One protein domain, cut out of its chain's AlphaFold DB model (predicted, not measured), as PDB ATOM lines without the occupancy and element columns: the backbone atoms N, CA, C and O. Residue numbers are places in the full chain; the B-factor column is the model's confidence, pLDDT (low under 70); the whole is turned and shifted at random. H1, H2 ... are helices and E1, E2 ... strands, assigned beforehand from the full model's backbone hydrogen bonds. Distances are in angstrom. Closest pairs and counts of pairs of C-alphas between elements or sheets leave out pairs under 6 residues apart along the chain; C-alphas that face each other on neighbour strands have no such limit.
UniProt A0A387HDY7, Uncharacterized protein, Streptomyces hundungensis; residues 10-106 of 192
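AT A GLANCE: This is residues 10 to 106 of the 192 residues of an uncharacterized protein of Streptomyces hundungensis (UniProt A0A387HDY7). A narrow ribbon of two short antiparallel strands, E1 and E2, has the long helix H4 packed over one face, while the short helix H1 lies on the other side of the ribbon from H4. The second long helix, H2, stands crosswise near the last residues of H4, and the small helix H3 lies off toward the other end, apart from H1, H2 and H4. The printed part has 97 residues, with four named helices and two named strands in the order H1, E1, H2, H3, H4, E2; the class is mostly helix, though under half of the residues, 47, are in named elements. The whole is compact, with a radius of gyration of the C-alphas of 14.1 A, and only just elongated, with spans of 40 by 27 by 23 A.

HOW THE PARTS SIT: H1, residues 14 to 18, comes first and is joined by a tight link to E1, residues 23 to 25. E2, residues 98 to 100, is the antiparallel neighbour of E1, at 156 degrees between their directions. N 24 and O 99 are 3.0 A apart and N 99 and O 24 are 2.9 A apart, both within hydrogen-bond range. H2, residues 32 to 46, is close to but not clearly touching H4, residues 67 to 82; their closest C-alphas, of Leu 42 and Ala 81, are 6.7 A apart and their lines are about perpendicular at 74 degrees. The closest C-alphas of H4 and E1 are those of Val 74 and Phe 24, 6.4 A apart. Those of H4 and E2 are of Ala 71 and Val 98, 6.0 A apart. H3, residues 54 to 58, is apart from each other named element, and H1 is apart from H2, H3, H4 and E2. In H1, H2, H3 and H4 every O i to N i+4 pair is within hydrogen-bond range.

IN THESE COORDINATES: H1 begins at C-alpha 14 (170.533, 161.695, 221.243). H2 is 20.5 A from first to last C-alpha. H4, the longest helix with 16 residues, runs 22.5 A from C-alpha 67 (166.644, 155.985, 240.097). E1 measures 7.3 A, E2 6.6 A, H1 6.3 A and H3 6.0 A. E2 ends at C-alpha 100 (167.056, 157.985, 233.088).

THE WHOLE: The two C-alphas farthest apart, of Ala 62 and Glu 89, are 40.3 A apart. The link from H4 to E2, residues 83 to 97, is long; in it residues 92 to 93 pair antiparallel with residues 28 to 29. The printed part has no cut. Its mean pLDDT is 95.2, and no printed residue is under 70.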
ATOM      1  N   GLU A  10     163.647 166.091 215.914       94.50
ATOM      2  CA  GLU A  10     164.265 165.032 215.115       94.50
ATOM      3  C   GLU A  10     165.521 164.426 215.757       94.50
ATOM      4  O   GLU A  10     165.907 163.306 215.431       94.50
ATOM      5  N   ARG A  11     166.161 165.138 216.696       94.25
ATOM      6  CA  ARG A  11     167.321 164.616 217.432       94.25
ATOM      7  C   ARG A  11     166.925 163.715 218.598       94.25
ATOM      8  O   ARG A  11     167.795 163.029 219.137       94.25
ATOM      9  N   GLY A  12     165.659 163.743 219.022       92.44
ATOM     10  CA  GLY A  12     165.171 163.002 220.181       92.44
ATOM     11  C   GLY A  12     166.088 163.147 221.403       92.44
ATOM     12  O   GLY A  12     166.603 164.227 221.706       92.44
ATOM     13  N   SER A  13     166.343 162.033 222.094       93.50
ATOM     14  CA  SER A  13     167.234 161.987 223.260       93.50
ATOM     15  C   SER A  13     168.729 161.933 222.914       93.50
ATOM     16  O   SER A  13     169.551 162.065 223.824       93.50
ATOM     17  N   ALA A  14     169.123 161.814 221.636       93.56
ATOM     18  CA  ALA A  14     170.533 161.695 221.243       93.56
ATOM     19  C   ALA A  14     171.361 162.903 221.705       93.56
ATOM     20  O   ALA A  14     172.442 162.753 222.274       93.56
ATOM     21  N   ARG A  15     170.809 164.119 221.583       93.19
ATOM     22  CA  ARG A  15     171.459 165.328 222.110       93.19
ATOM     23  C   ARG A  15     171.645 165.273 223.629       93.19
ATOM     24  O   ARG A  15     172.611 165.819 224.154       93.19
ATOM     25  N   LEU A  16     170.730 164.648 224.360       94.19
ATOM     26  CA  LEU A  16     170.815 164.562 225.818       94.19
ATOM     27  C   LEU A  16     171.848 163.521 226.265       94.19
ATOM     28  O   LEU A  16     172.568 163.774 227.235       94.19
ATOM     29  N   LEU A  17     172.000 162.436 225.500       93.12
ATOM     30  CA  LEU A  17     173.109 161.488 225.637       93.12
ATOM     31  C   LEU A  17     174.460 162.187 225.424       93.12
ATOM     32  O   LEU A  17     175.301 162.178 226.322       93.12
ATOM     33  N   GLU A  18     174.627 162.915 224.313       90.81
ATOM     34  CA  GLU A  18     175.845 163.698 224.021       90.81
ATOM     35  C   GLU A  18     176.208 164.703 225.131       90.81
ATOM     36  O   GLU A  18     177.373 165.035 225.332       90.81
ATOM     37  N   GLN A  19     175.214 165.249 225.833       91.19
ATOM     38  CA  GLN A  19     175.413 166.258 226.881       91.19
ATOM     39  C   GLN A  19     175.594 165.658 228.286       91.19
ATOM     40  O   GLN A  19     175.806 166.406 229.258       91.19
ATOM     41  N   GLY A  20     175.511 164.330 228.407       93.94
ATOM     42  CA  GLY A  20     175.614 163.613 229.673       93.94
ATOM     43  C   GLY A  20     174.439 163.885 230.616       93.94
ATOM     44  O   GLY A  20     174.658 163.996 231.826       93.94
ATOM     45  N   ALA A  21     173.226 164.095 230.097       95.25
ATOM     46  CA  ALA A  21     172.036 164.340 230.912       95.25
ATOM     47  C   ALA A  21     171.567 163.037 231.580       95.25
ATOM     48  O   ALA A  21     171.031 162.170 230.897       95.25
ATOM     49  N   VAL A  22     171.804 162.906 232.896       96.69
ATOM     50  CA  VAL A  22     171.516 161.682 233.678       96.69
ATOM     51  C   VAL A  22     170.038 161.354 233.683       96.69
ATOM     52  O   VAL A  22     169.679 160.229 233.406       96.69
ATOM     53  N   ALA A  23     169.198 162.318 234.029       97.44
ATOM     54  CA  ALA A  23     167.759 162.152 234.054       97.44
ATOM     55  C   ALA A  23     167.131 163.422 233.491       97.44
ATOM     56  O   ALA A  23     167.642 164.526 233.723       97.44
ATOM     57  N   PHE A  24     166.068 163.275 232.713       97.69
ATOM     58  CA  PHE A  24     165.382 164.399 232.088       97.69
ATOM     59  C   PHE A  24     163.909 164.080 231.838       97.69
ATOM     60  O   PHE A  24     163.498 162.923 231.853       97.69
ATOM     61  N   GLY A  25     163.124 165.120 231.572       97.31
ATOM     62  CA  GLY A  25     161.768 165.003 231.049       97.31
ATOM     63  C   GLY A  25     161.509 166.092 230.015       97.31
ATOM     64  O   GLY A  25     162.098 167.176 230.084       97.31
ATOM     65  N   TRP A  26     160.646 165.805 229.045       97.38
ATOM     66  CA  TRP A  26     160.232 166.790 228.048       97.38
ATOM     67  C   TRP A  26     159.170 167.724 228.633       97.38
ATOM     68  O   TRP A  26     158.195 167.275 229.228       97.38
ATOM     69  N   LEU A  27     159.357 169.033 228.463       97.31
ATOM     70  CA  LEU A  27     158.417 170.047 228.953       97.31
ATOM     71  C   LEU A  27     157.363 170.408 227.902       97.31
ATOM     72  O   LEU A  27     156.181 170.554 228.208       97.31
ATOM     73  N   GLY A  28     157.790 170.545 226.650       96.88
ATOM     74  CA  GLY A  28     156.920 170.928 225.553       96.88
ATOM     75  C   GLY A  28     157.610 170.832 224.201       96.88
ATOM     76  O   GLY A  28     158.822 170.619 224.127       96.88
ATOM     77  N   ARG A  29     156.834 171.013 223.135       97.50
ATOM     78  CA  ARG A  29     157.311 171.052 221.747       97.50
ATOM     79  C   ARG A  29     156.598 172.136 220.949       97.50
ATOM     80  O   ARG A  29     155.456 172.482 221.243       97.50
ATOM     81  N   GLY A  30     157.271 172.683 219.945       97.62
ATOM     82  CA  GLY A  30     156.732 173.751 219.109       97.62
ATOM     83  C   GLY A  30     157.832 174.543 218.402       97.62
ATOM     84  O   GLY A  30     158.993 174.124 218.397       97.62
ATOM     85  N   PRO A  31     157.492 175.699 217.808       97.81
ATOM     86  CA  PRO A  31     158.444 176.521 217.068       97.81
ATOM     87  C   PRO A  31     159.639 176.959 217.924       97.81
ATOM     88  O   PRO A  31     159.477 177.305 219.095       97.81
ATOM     89  N   LEU A  32     160.831 177.050 217.321       97.44
ATOM     90  CA  LEU A  32     162.084 177.406 218.010       97.44
ATOM     91  C   LEU A  32     161.961 178.663 218.885       97.44
ATOM     92  O   LEU A  32     162.436 178.684 220.017       97.44
ATOM     93  N   MET A  33     161.311 179.713 218.377       97.88
ATOM     94  CA  MET A  33     161.160 180.961 219.129       97.88
ATOM     95  C   MET A  33     160.215 180.826 220.327       97.88
ATOM     96  O   MET A  33     160.416 181.506 221.328       97.88
ATOM     97  N   ALA A  34     159.221 179.937 220.263       97.81
ATOM     98  CA  ALA A  34     158.395 179.604 221.419       97.81
ATOM     99  C   ALA A  34     159.211 178.813 222.451       97.81
ATOM    100  O   ALA A  34     159.199 179.152 223.629       97.81
ATOM    101  N   ALA A  35     159.999 177.830 222.005       97.56
ATOM    102  CA  ALA A  35     160.874 177.059 222.887       97.56
ATOM    103  C   ALA A  35     161.916 177.945 223.600       97.56
ATOM    104  O   ALA A  35     162.098 177.811 224.806       97.56
ATOM    105  N   ARG A  36     162.540 178.901 222.893       97.44
ATOM    106  CA  ARG A  36     163.486 179.873 223.480       97.44
ATOM    107  C   ARG A  36     162.840 180.770 224.534       97.44
ATOM    108  O   ARG A  36     163.379 180.901 225.624       97.44
ATOM    109  N   ARG A  37     161.656 181.328 224.253       97.25
ATOM    110  CA  ARG A  37     160.917 182.125 225.250       97.25
ATOM    111  C   ARG A  37     160.553 181.305 226.488       97.25
ATOM    112  O   ARG A  37     160.629 181.808 227.601       97.25
ATOM    113  N   CYS A  38     160.180 180.036 226.305       97.38
ATOM    114  CA  CYS A  38     159.922 179.129 227.422       97.38
ATOM    115  C   CYS A  38     161.202 178.845 228.229       97.38
ATOM    116  O   CYS A  38     161.169 178.864 229.456       97.38
ATOM    117  N   GLU A  39     162.343 178.643 227.565       96.75
ATOM    118  CA  GLU A  39     163.645 178.484 228.221       96.75
ATOM    119  C   GLU A  39     164.013 179.709 229.078       96.75
ATOM    120  O   GLU A  39     164.424 179.551 230.228       96.75
ATOM    121  N   GLU A  40     163.816 180.921 228.553       96.44
ATOM    122  CA  GLU A  40     164.034 182.187 229.266       96.44
ATOM    123  C   GLU A  40     163.095 182.345 230.472       96.44
ATOM    124  O   GLU A  40     163.560 182.658 231.572       96.44
ATOM    125  N   LEU A  41     161.799 182.055 230.301       96.31
ATOM    126  CA  LEU A  41     160.811 182.034 231.385       96.31
ATOM    127  C   LEU A  41     161.248 181.090 232.512       96.31
ATOM    128  O   LEU A  41     161.282 181.477 233.678       96.31
ATOM    129  N   LEU A  42     161.613 179.852 232.169       96.12
ATOM    130  CA  LEU A  42     162.016 178.832 233.139       96.12
ATOM    131  C   LEU A  42     163.320 179.201 233.843       96.12
ATOM    132  O   LEU A  42     163.449 178.992 235.048       96.12
ATOM    133  N   ARG A  43     164.274 179.784 233.114       94.69
ATOM    134  CA  ARG A  43     165.518 180.312 233.681       94.69
ATOM    135  C   ARG A  43     165.242 181.366 234.746       94.69
ATOM    136  O   ARG A  43     165.799 181.264 235.836       94.69
ATOM    137  N   ALA A  44     164.381 182.335 234.441       94.69
ATOM    138  CA  ALA A  44     164.027 183.402 235.368       94.69
ATOM    139  C   ALA A  44     163.236 182.872 236.575       94.69
ATOM    140  O   ALA A  44     163.593 183.151 237.716       94.69
ATOM    141  N   ALA A  45     162.202 182.061 236.337       95.81
ATOM    142  CA  ALA A  45     161.282 181.611 237.379       95.81
ATOM    143  C   ALA A  45     161.852 180.507 238.287       95.81
ATOM    144  O   ALA A  45     161.509 180.433 239.465       95.81
ATOM    145  N   LEU A  46     162.705 179.625 237.753       92.94
ATOM    146  CA  LEU A  46     163.260 178.482 238.492       92.94
ATOM    147  C   LEU A  46     164.726 178.678 238.895       92.94
ATOM    148  O   LEU A  46     165.311 177.766 239.481       92.94
ATOM    149  N   ALA A  47     165.315 179.836 238.579       91.94
ATOM    150  CA  ALA A  47     166.712 180.170 238.858       91.94
ATOM    151  C   ALA A  47     167.709 179.113 238.330       91.94
ATOM    152  O   ALA A  47     168.753 178.847 238.931       91.94
ATOM    153  N   VAL A  48     167.383 178.472 237.200       92.88
ATOM    154  CA  VAL A  48     168.236 177.431 236.612       92.88
ATOM    155  C   VAL A  48     169.355 178.053 235.764       92.88
ATOM    156  O   VAL A  48     169.094 178.932 234.939       92.88
ATOM    157  N   PRO A  49     170.613 177.607 235.916       91.62
ATOM    158  CA  PRO A  49     171.740 178.164 235.178       91.62
ATOM    159  C   PRO A  49     171.652 177.870 233.678       91.62
ATOM    160  O   PRO A  49     171.015 176.912 233.237       91.62
ATOM    161  N   ASP A  50     172.340 178.685 232.878       89.31
ATOM    162  CA  ASP A  50     172.496 178.441 231.437       89.31
ATOM    163  C   ASP A  50     173.431 177.271 231.174       89.31
ATOM    164  O   ASP A  50     173.108 176.303 230.479       89.31
ATOM    165  N   ARG A  51     174.572 177.314 231.855       90.44
ATOM    166  CA  ARG A  51     175.601 176.304 231.751       90.44
ATOM    167  C   ARG A  51     175.938 175.752 233.119       90.44
ATOM    168  O   ARG A  51     176.156 176.485 234.077       90.44
ATOM    169  N   ILE A  52     176.063 174.433 233.170       91.75
ATOM    170  CA  ILE A  52     176.641 173.727 234.306       91.75
ATOM    171  C   ILE A  52     178.079 173.338 233.937       91.75
ATOM    172  O   ILE A  52     178.255 172.604 232.954       91.75
ATOM    173  N   PRO A  53     179.101 173.787 234.688       91.25
ATOM    174  CA  PRO A  53     180.491 173.408 234.444       91.25
ATOM    175  C   PRO A  53     180.703 171.890 234.501       91.25
ATOM    176  O   PRO A  53     180.169 171.214 235.381       91.25
ATOM    177  N   TYR A  54     181.530 171.348 233.601       89.75
ATOM    178  CA  TYR A  54     181.822 169.907 233.571       89.75
ATOM    179  C   TYR A  54     182.469 169.414 234.867       89.75
ATOM    180  O   TYR A  54     182.074 168.367 235.365       89.75
ATOM    181  N   ALA A  55     183.360 170.201 235.476       87.94
ATOM    182  CA  ALA A  55     183.959 169.863 236.768       87.94
ATOM    183  C   ALA A  55     182.904 169.651 237.872       87.94
ATOM    184  O   ALA A  55     183.019 168.718 238.661       87.94
ATOM    185  N   ALA A  56     181.843 170.466 237.885       90.75
ATOM    186  CA  ALA A  56     180.752 170.325 238.843       90.75
ATOM    187  C   ALA A  56     179.898 169.078 238.555       90.75
ATOM    188  O   ALA A  56     179.560 168.349 239.484       90.75
ATOM    189  N   LYS A  57     179.618 168.772 237.275       91.94
ATOM    190  CA  LYS A  57     178.959 167.507 236.894       91.94
ATOM    191  C   LYS A  57     179.789 166.300 237.335       91.94
ATOM    192  O   LYS A  57     179.243 165.362 237.902       91.94
ATOM    193  N   ARG A  58     181.101 166.332 237.088       91.12
ATOM    194  CA  ARG A  58     182.054 165.260 237.405       91.12
ATOM    195  C   ARG A  58     182.103 164.953 238.897       91.12
ATOM    196  O   ARG A  58     182.054 163.790 239.275       91.12
ATOM    197  N   ALA A  59     182.117 165.992 239.733       89.25
ATOM    198  CA  ALA A  59     182.182 165.869 241.189       89.25
ATOM    199  C   ALA A  59     181.002 165.097 241.814       89.25
ATOM    200  O   ALA A  59     181.106 164.645 242.955       89.25
ATOM    201  N   VAL A  60     179.886 164.944 241.093       91.25
ATOM    202  CA  VAL A  60     178.678 164.273 241.597       91.25
ATOM    203  C   VAL A  60     178.370 162.940 240.906       91.25
ATOM    204  O   VAL A  60     177.484 162.229 241.367       91.25
ATOM    205  N   ARG A  61     179.093 162.551 239.839       93.69
ATOM    206  CA  ARG A  61     178.778 161.342 239.040       93.69
ATOM    207  C   ARG A  61     178.808 160.037 239.832       93.69
ATOM    208  O   ARG A  61     177.986 159.172 239.569       93.69
ATOM    209  N   ALA A  62     179.713 159.921 240.800       91.88
ATOM    210  CA  ALA A  62     179.849 158.736 241.651       91.88
ATOM    211  C   ALA A  62     178.871 158.711 242.845       91.88
ATOM    212  O   ALA A  62     178.905 157.794 243.655       91.88
ATOM    213  N   ARG A  63     178.035 159.746 243.005       91.31
ATOM    214  CA  ARG A  63     177.127 159.925 244.153       91.31
ATOM    215  C   ARG A  63     175.737 160.361 243.701       91.31
ATOM    216  O   ARG A  63     175.120 161.236 244.302       91.31
ATOM    217  N   LEU A  64     175.281 159.816 242.580       93.62
ATOM    218  CA  LEU A  64     173.940 160.107 242.100       93.62
ATOM    219  C   LEU A  64     172.900 159.492 243.049       93.62
ATOM    220  O   LEU A  64     173.109 158.366 243.509       93.62
ATOM    221  N   PRO A  65     171.782 160.192 243.312       94.06
ATOM    222  CA  PRO A  65     170.675 159.616 244.064       94.06
ATOM    223  C   PRO A  65     170.081 158.421 243.315       94.06
ATOM    224  O   PRO A  65     170.346 158.241 242.122       94.06
ATOM    225  N   GLY A  66     169.277 157.595 243.987       94.62
ATOM    226  CA  GLY A  66     168.677 156.408 243.368       94.62
ATOM    227  C   GLY A  66     167.755 156.750 242.188       94.62
ATOM    228  O   GLY A  66     167.246 157.863 242.092       94.62
ATOM    229  N   VAL A  67     167.491 155.784 241.298       95.75
ATOM    230  CA  VAL A  67     166.644 155.985 240.097       95.75
ATOM    231  C   VAL A  67     165.278 156.591 240.453       95.75
ATOM    232  O   VAL A  67     164.842 157.549 239.821       95.75
ATOM    233  N   ALA A  68     164.619 156.075 241.496       96.75
ATOM    234  CA  ALA A  68     163.313 156.571 241.934       96.75
ATOM    235  C   ALA A  68     163.371 158.015 242.464       96.75
ATOM    236  O   ALA A  68     162.471 158.806 242.199       96.75
ATOM    237  N   GLU A  69     164.441 158.370 243.174       97.12
ATOM    238  CA  GLU A  69     164.656 159.720 243.701       97.12
ATOM    239  C   GLU A  69     164.944 160.708 242.568       97.12
ATOM    240  O   GLU A  69     164.298 161.750 242.485       97.12
ATOM    241  N   ARG A  70     165.807 160.337 241.610       97.06
ATOM    242  CA  ARG A  70     166.030 161.122 240.383       97.06
ATOM    243  C   ARG A  70     164.732 161.341 239.613       97.06
ATOM    244  O   ARG A  70     164.461 162.456 239.171       97.06
ATOM    245  N   ALA A  71     163.916 160.296 239.473       98.12
ATOM    246  CA  ALA A  71     162.628 160.392 238.801       98.12
ATOM    247  C   ALA A  71     161.664 161.340 239.525       98.12
ATOM    248  O   ALA A  71     161.048 162.195 238.885       98.12
ATOM    249  N   ALA A  72     161.579 161.239 240.853       98.12
ATOM    250  CA  ALA A  72     160.758 162.121 241.671       98.12
ATOM    251  C   ALA A  72     161.214 163.587 241.583       98.12
ATOM    252  O   ALA A  72     160.375 164.476 241.425       98.12
ATOM    253  N   GLU A  73     162.525 163.852 241.612       96.88
ATOM    254  CA  GLU A  73     163.072 165.202 241.443       96.88
ATOM    255  C   GLU A  73     162.692 165.808 240.083       96.88
ATOM    256  O   GLU A  73     162.222 166.947 240.019       96.88
ATOM    257  N   VAL A  74     162.850 165.050 238.991       97.81
ATOM    258  CA  VAL A  74     162.486 165.519 237.643       97.81
ATOM    259  C   VAL A  74     160.978 165.749 237.532       97.81
ATOM    260  O   VAL A  74     160.565 166.776 236.991       97.81
ATOM    261  N   ALA A  75     160.152 164.852 238.073       98.31
ATOM    262  CA  ALA A  75     158.699 164.998 238.060       98.31
ATOM    263  C   ALA A  75     158.233 166.234 238.848       98.31
ATOM    264  O   ALA A  75     157.392 166.996 238.371       98.31
ATOM    265  N   ALA A  76     158.826 166.494 240.018       97.50
ATOM    266  CA  ALA A  76     158.533 167.685 240.812       97.50
ATOM    267  C   ALA A  76     158.927 168.980 240.079       97.50
ATOM    268  O   ALA A  76     158.196 169.973 240.115       97.50
ATOM    269  N   LEU A  77     160.067 168.981 239.380       96.75
ATOM    270  CA  LEU A  77     160.499 170.112 238.556       96.75
ATOM    271  C   LEU A  77     159.587 170.325 237.346       96.75
ATOM    272  O   LEU A  77     159.255 171.470 237.044       96.75
ATOM    273  N   HIS A  78     159.157 169.248 236.684       97.88
ATOM    274  CA  HIS A  78     158.193 169.308 235.583       97.88
ATOM    275  C   HIS A  78     156.875 169.931 236.048       97.88
ATOM    276  O   HIS A  78     156.449 170.922 235.458       97.88
ATOM    277  N   ALA A  79     156.304 169.450 237.157       97.31
ATOM    278  CA  ALA A  79     155.064 169.981 237.723       97.31
ATOM    279  C   ALA A  79     155.154 171.490 238.016       97.31
ATOM    280  O   ALA A  79     154.260 172.257 237.658       97.31
ATOM    281  N   ARG A  80     156.269 171.939 238.607       96.88
ATOM    282  CA  ARG A  80     156.532 173.368 238.843       96.88
ATOM    283  C   ARG A  80     156.659 174.158 237.542       96.88
ATOM    284  O   ARG A  80     156.128 175.258 237.455       96.88
ATOM    285  N   ALA A  81     157.359 173.613 236.548       96.81
ATOM    286  CA  ALA A  81     157.582 174.262 235.261       96.81
ATOM    287  C   ALA A  81     156.275 174.464 234.482       96.81
ATOM    288  O   ALA A  81     156.040 175.553 233.957       96.81
ATOM    289  N   VAL A  82     155.413 173.445 234.419       95.56
ATOM    290  CA  VAL A  82     154.146 173.525 233.670       95.56
ATOM    291  C   VAL A  82     153.090 174.389 234.359       95.56
ATOM    292  O   VAL A  82     152.206 174.901 233.678       95.56
ATOM    293  N   ALA A  83     153.200 174.584 235.679       95.69
ATOM    294  CA  ALA A  83     152.322 175.454 236.462       95.69
ATOM    295  C   ALA A  83     152.642 176.954 236.324       95.69
ATOM    296  O   ALA A  83     151.877 177.785 236.814       95.69
ATOM    297  N   LEU A  84     153.757 177.320 235.680       96.31
ATOM    298  CA  LEU A  84     154.086 178.724 235.437       96.31
ATOM    299  C   LEU A  84     153.062 179.379 234.499       96.31
ATOM    300  O   LEU A  84     152.612 178.780 233.517       96.31
ATOM    301  N   ALA A  85     152.741 180.639 234.791       94.06
ATOM    302  CA  ALA A  85     152.010 181.508 233.877       94.06
ATOM    303  C   ALA A  85     152.871 181.863 232.649       94.06
ATOM    304  O   ALA A  85     154.058 181.538 232.593       94.06
ATOM    305  N   ASP A  86     152.261 182.511 231.657       94.00
ATOM    306  CA  ASP A  86     152.956 183.104 230.501       94.00
ATOM    307  C   ASP A  86     153.747 182.116 229.626       94.00
ATOM    308  O   ASP A  86     154.670 182.485 228.895       94.00
ATOM    309  N   TRP A  87     153.358 180.839 229.655       96.81
ATOM    310  CA  TRP A  87     153.850 179.872 228.682       96.81
ATOM    311  C   TRP A  87     153.528 180.342 227.256       96.81
ATOM    312  O   TRP A  87     152.397 180.750 226.991       96.81
ATOM    313  N   PRO A  88     154.478 180.232 226.311       96.75
ATOM    314  CA  PRO A  88     154.220 180.586 224.923       96.75
ATOM    315  C   PRO A  88     153.055 179.774 224.343       96.75
ATOM    316  O   PRO A  88     153.106 178.547 224.331       96.75
ATOM    317  N   GLU A  89     152.042 180.457 223.807       94.62
ATOM    318  CA  GLU A  89     150.791 179.841 223.321       94.62
ATOM    319  C   GLU A  89     151.008 178.776 222.235       94.62
ATOM    320  O   GLU A  89     150.275 177.795 222.154       94.62
ATOM    321  N   SER A  90     152.043 178.945 221.410       96.56
ATOM    322  CA  SER A  90     152.396 178.012 220.336       96.56
ATOM    323  C   SER A  90     153.253 176.824 220.788       96.56
ATOM    324  O   SER A  90     153.706 176.045 219.947       96.56
ATOM    325  N   LEU A  91     153.498 176.676 222.093       96.88
ATOM    326  CA  LEU A  91     154.206 175.538 222.665       96.88
ATOM    327  C   LEU A  91     153.195 174.526 223.226       96.88
ATOM    328  O   LEU A  91     152.504 174.789 224.209       96.88
ATOM    329  N   GLN A  92     153.137 173.336 222.632       96.25
ATOM    330  CA  GLN A  92     152.375 172.223 223.191       96.25
ATOM    331  C   GLN A  92     153.092 171.711 224.443       96.25
ATOM    332  O   GLN A  92     154.239 171.272 224.355       96.25
ATOM    333  N   ARG A  93     152.411 171.708 225.593       96.56
ATOM    334  CA  ARG A  93     152.895 171.047 226.817       96.56
ATOM    335  C   ARG A  93     152.852 169.529 226.653       96.56
ATOM    336  O   ARG A  93     151.898 168.995 226.090       96.56
ATOM    337  N   LEU A  94     153.876 168.849 227.157       97.06
ATOM    338  CA  LEU A  94     153.965 167.390 227.131       97.06
ATOM    339  C   LEU A  94     153.747 166.813 228.530       97.06
ATOM    340  O   LEU A  94     154.101 167.431 229.538       97.06
ATOM    341  N   GLU A  95     153.165 165.617 228.579       96.69
ATOM    342  CA  GLU A  95     153.039 164.855 229.818       96.69
ATOM    343  C   GLU A  95     154.420 164.535 230.395       96.69
ATOM    344  O   GLU A  95     155.398 164.354 229.663       96.69
ATOM    345  N   CYS A  96     154.508 164.471 231.724       97.62
ATOM    346  CA  CYS A  96     155.764 164.145 232.377       97.62
ATOM    347  C   CYS A  96     156.123 162.681 232.111       97.62
ATOM    348  O   CYS A  96     155.503 161.767 232.650       97.62
ATOM    349  N   GLN A  97     157.156 162.473 231.303       96.62
ATOM    350  CA  GLN A  97     157.809 161.184 231.131       96.62
ATOM    351  C   GLN A  97     159.277 161.359 231.487       96.62
ATOM    352  O   GLN A  97     160.005 162.079 230.797       96.62
ATOM    353  N   VAL A  98     159.693 160.743 232.593       98.00
ATOM    354  CA  VAL A  98     161.085 160.804 233.032       98.00
ATOM    355  C   VAL A  98     161.873 159.689 232.368       98.00
ATOM    356  O   VAL A  98     161.508 158.520 232.454       98.00
ATOM    357  N   VAL A  99     162.974 160.070 231.735       97.38
ATOM    358  CA  VAL A  99     163.964 159.155 231.176       97.38
ATOM    359  C   VAL A  99     165.228 159.260 232.015       97.38
ATOM    360  O   VAL A  99     165.669 160.364 232.341       97.38
ATOM    361  N   ASP A 100     165.808 158.111 232.345       97.38
ATOM    362  CA  ASP A 100     167.056 157.985 233.088       97.38
ATOM    363  C   ASP A 100     168.096 157.288 232.201       97.38
ATOM    364  O   ASP A 100     167.812 156.250 231.617       97.38
ATOM    365  N   HIS A 101     169.268 157.902 232.075       97.19
ATOM    366  CA  HIS A 101     170.411 157.461 231.282       97.19
ATOM    367  C   HIS A 101     171.591 156.995 232.154       97.19
ATOM    368  O   HIS A 101     172.708 156.841 231.656       97.19
ATOM    369  N   ALA A 102     171.431 156.869 233.479       96.12
ATOM    370  CA  ALA A 102     172.561 156.548 234.353       96.12
ATOM    371  C   ALA A 102     173.218 155.218 233.971       96.12
ATOM    372  O   ALA A 102     174.447 155.130 233.946       96.12
ATOM    373  N   ARG A 103     172.409 154.220 233.603       94.75
ATOM    374  CA  ARG A 103     172.885 152.908 233.168       94.75
ATOM    375  C   ARG A 103     173.609 152.982 231.826       94.75
ATOM    376  O   ARG A 103     174.681 152.404 231.684       94.75
ATOM    377  N   GLU A 104     173.055 153.715 230.869       95.88
ATOM    378  CA  GLU A 104     173.618 153.958 229.537       95.88
ATOM    379  C   GLU A 104     174.992 154.627 229.632       95.88
ATOM    380  O   GLU A 104     175.879 154.352 228.828       95.88
ATOM    381  N   PHE A 105     175.186 155.472 230.644       97.31
ATOM    382  CA  PHE A 105     176.463 156.112 230.934       97.31
ATOM    383  C   PHE A 105     177.407 155.277 231.813       97.31
ATOM    384  O   PHE A 105     178.531 155.719 232.041       97.31
ATOM    385  N   GLY A 106     176.990 154.117 232.334       96.62
ATOM    386  CA  GLY A 106     177.789 153.312 233.270       96.62
ATOM    387  C   GLY A 106     177.956 153.943 234.660       96.62
ATOM    388  O   GLY A 106     178.945 153.694 235.342       96.62
TER     389      GLY A 106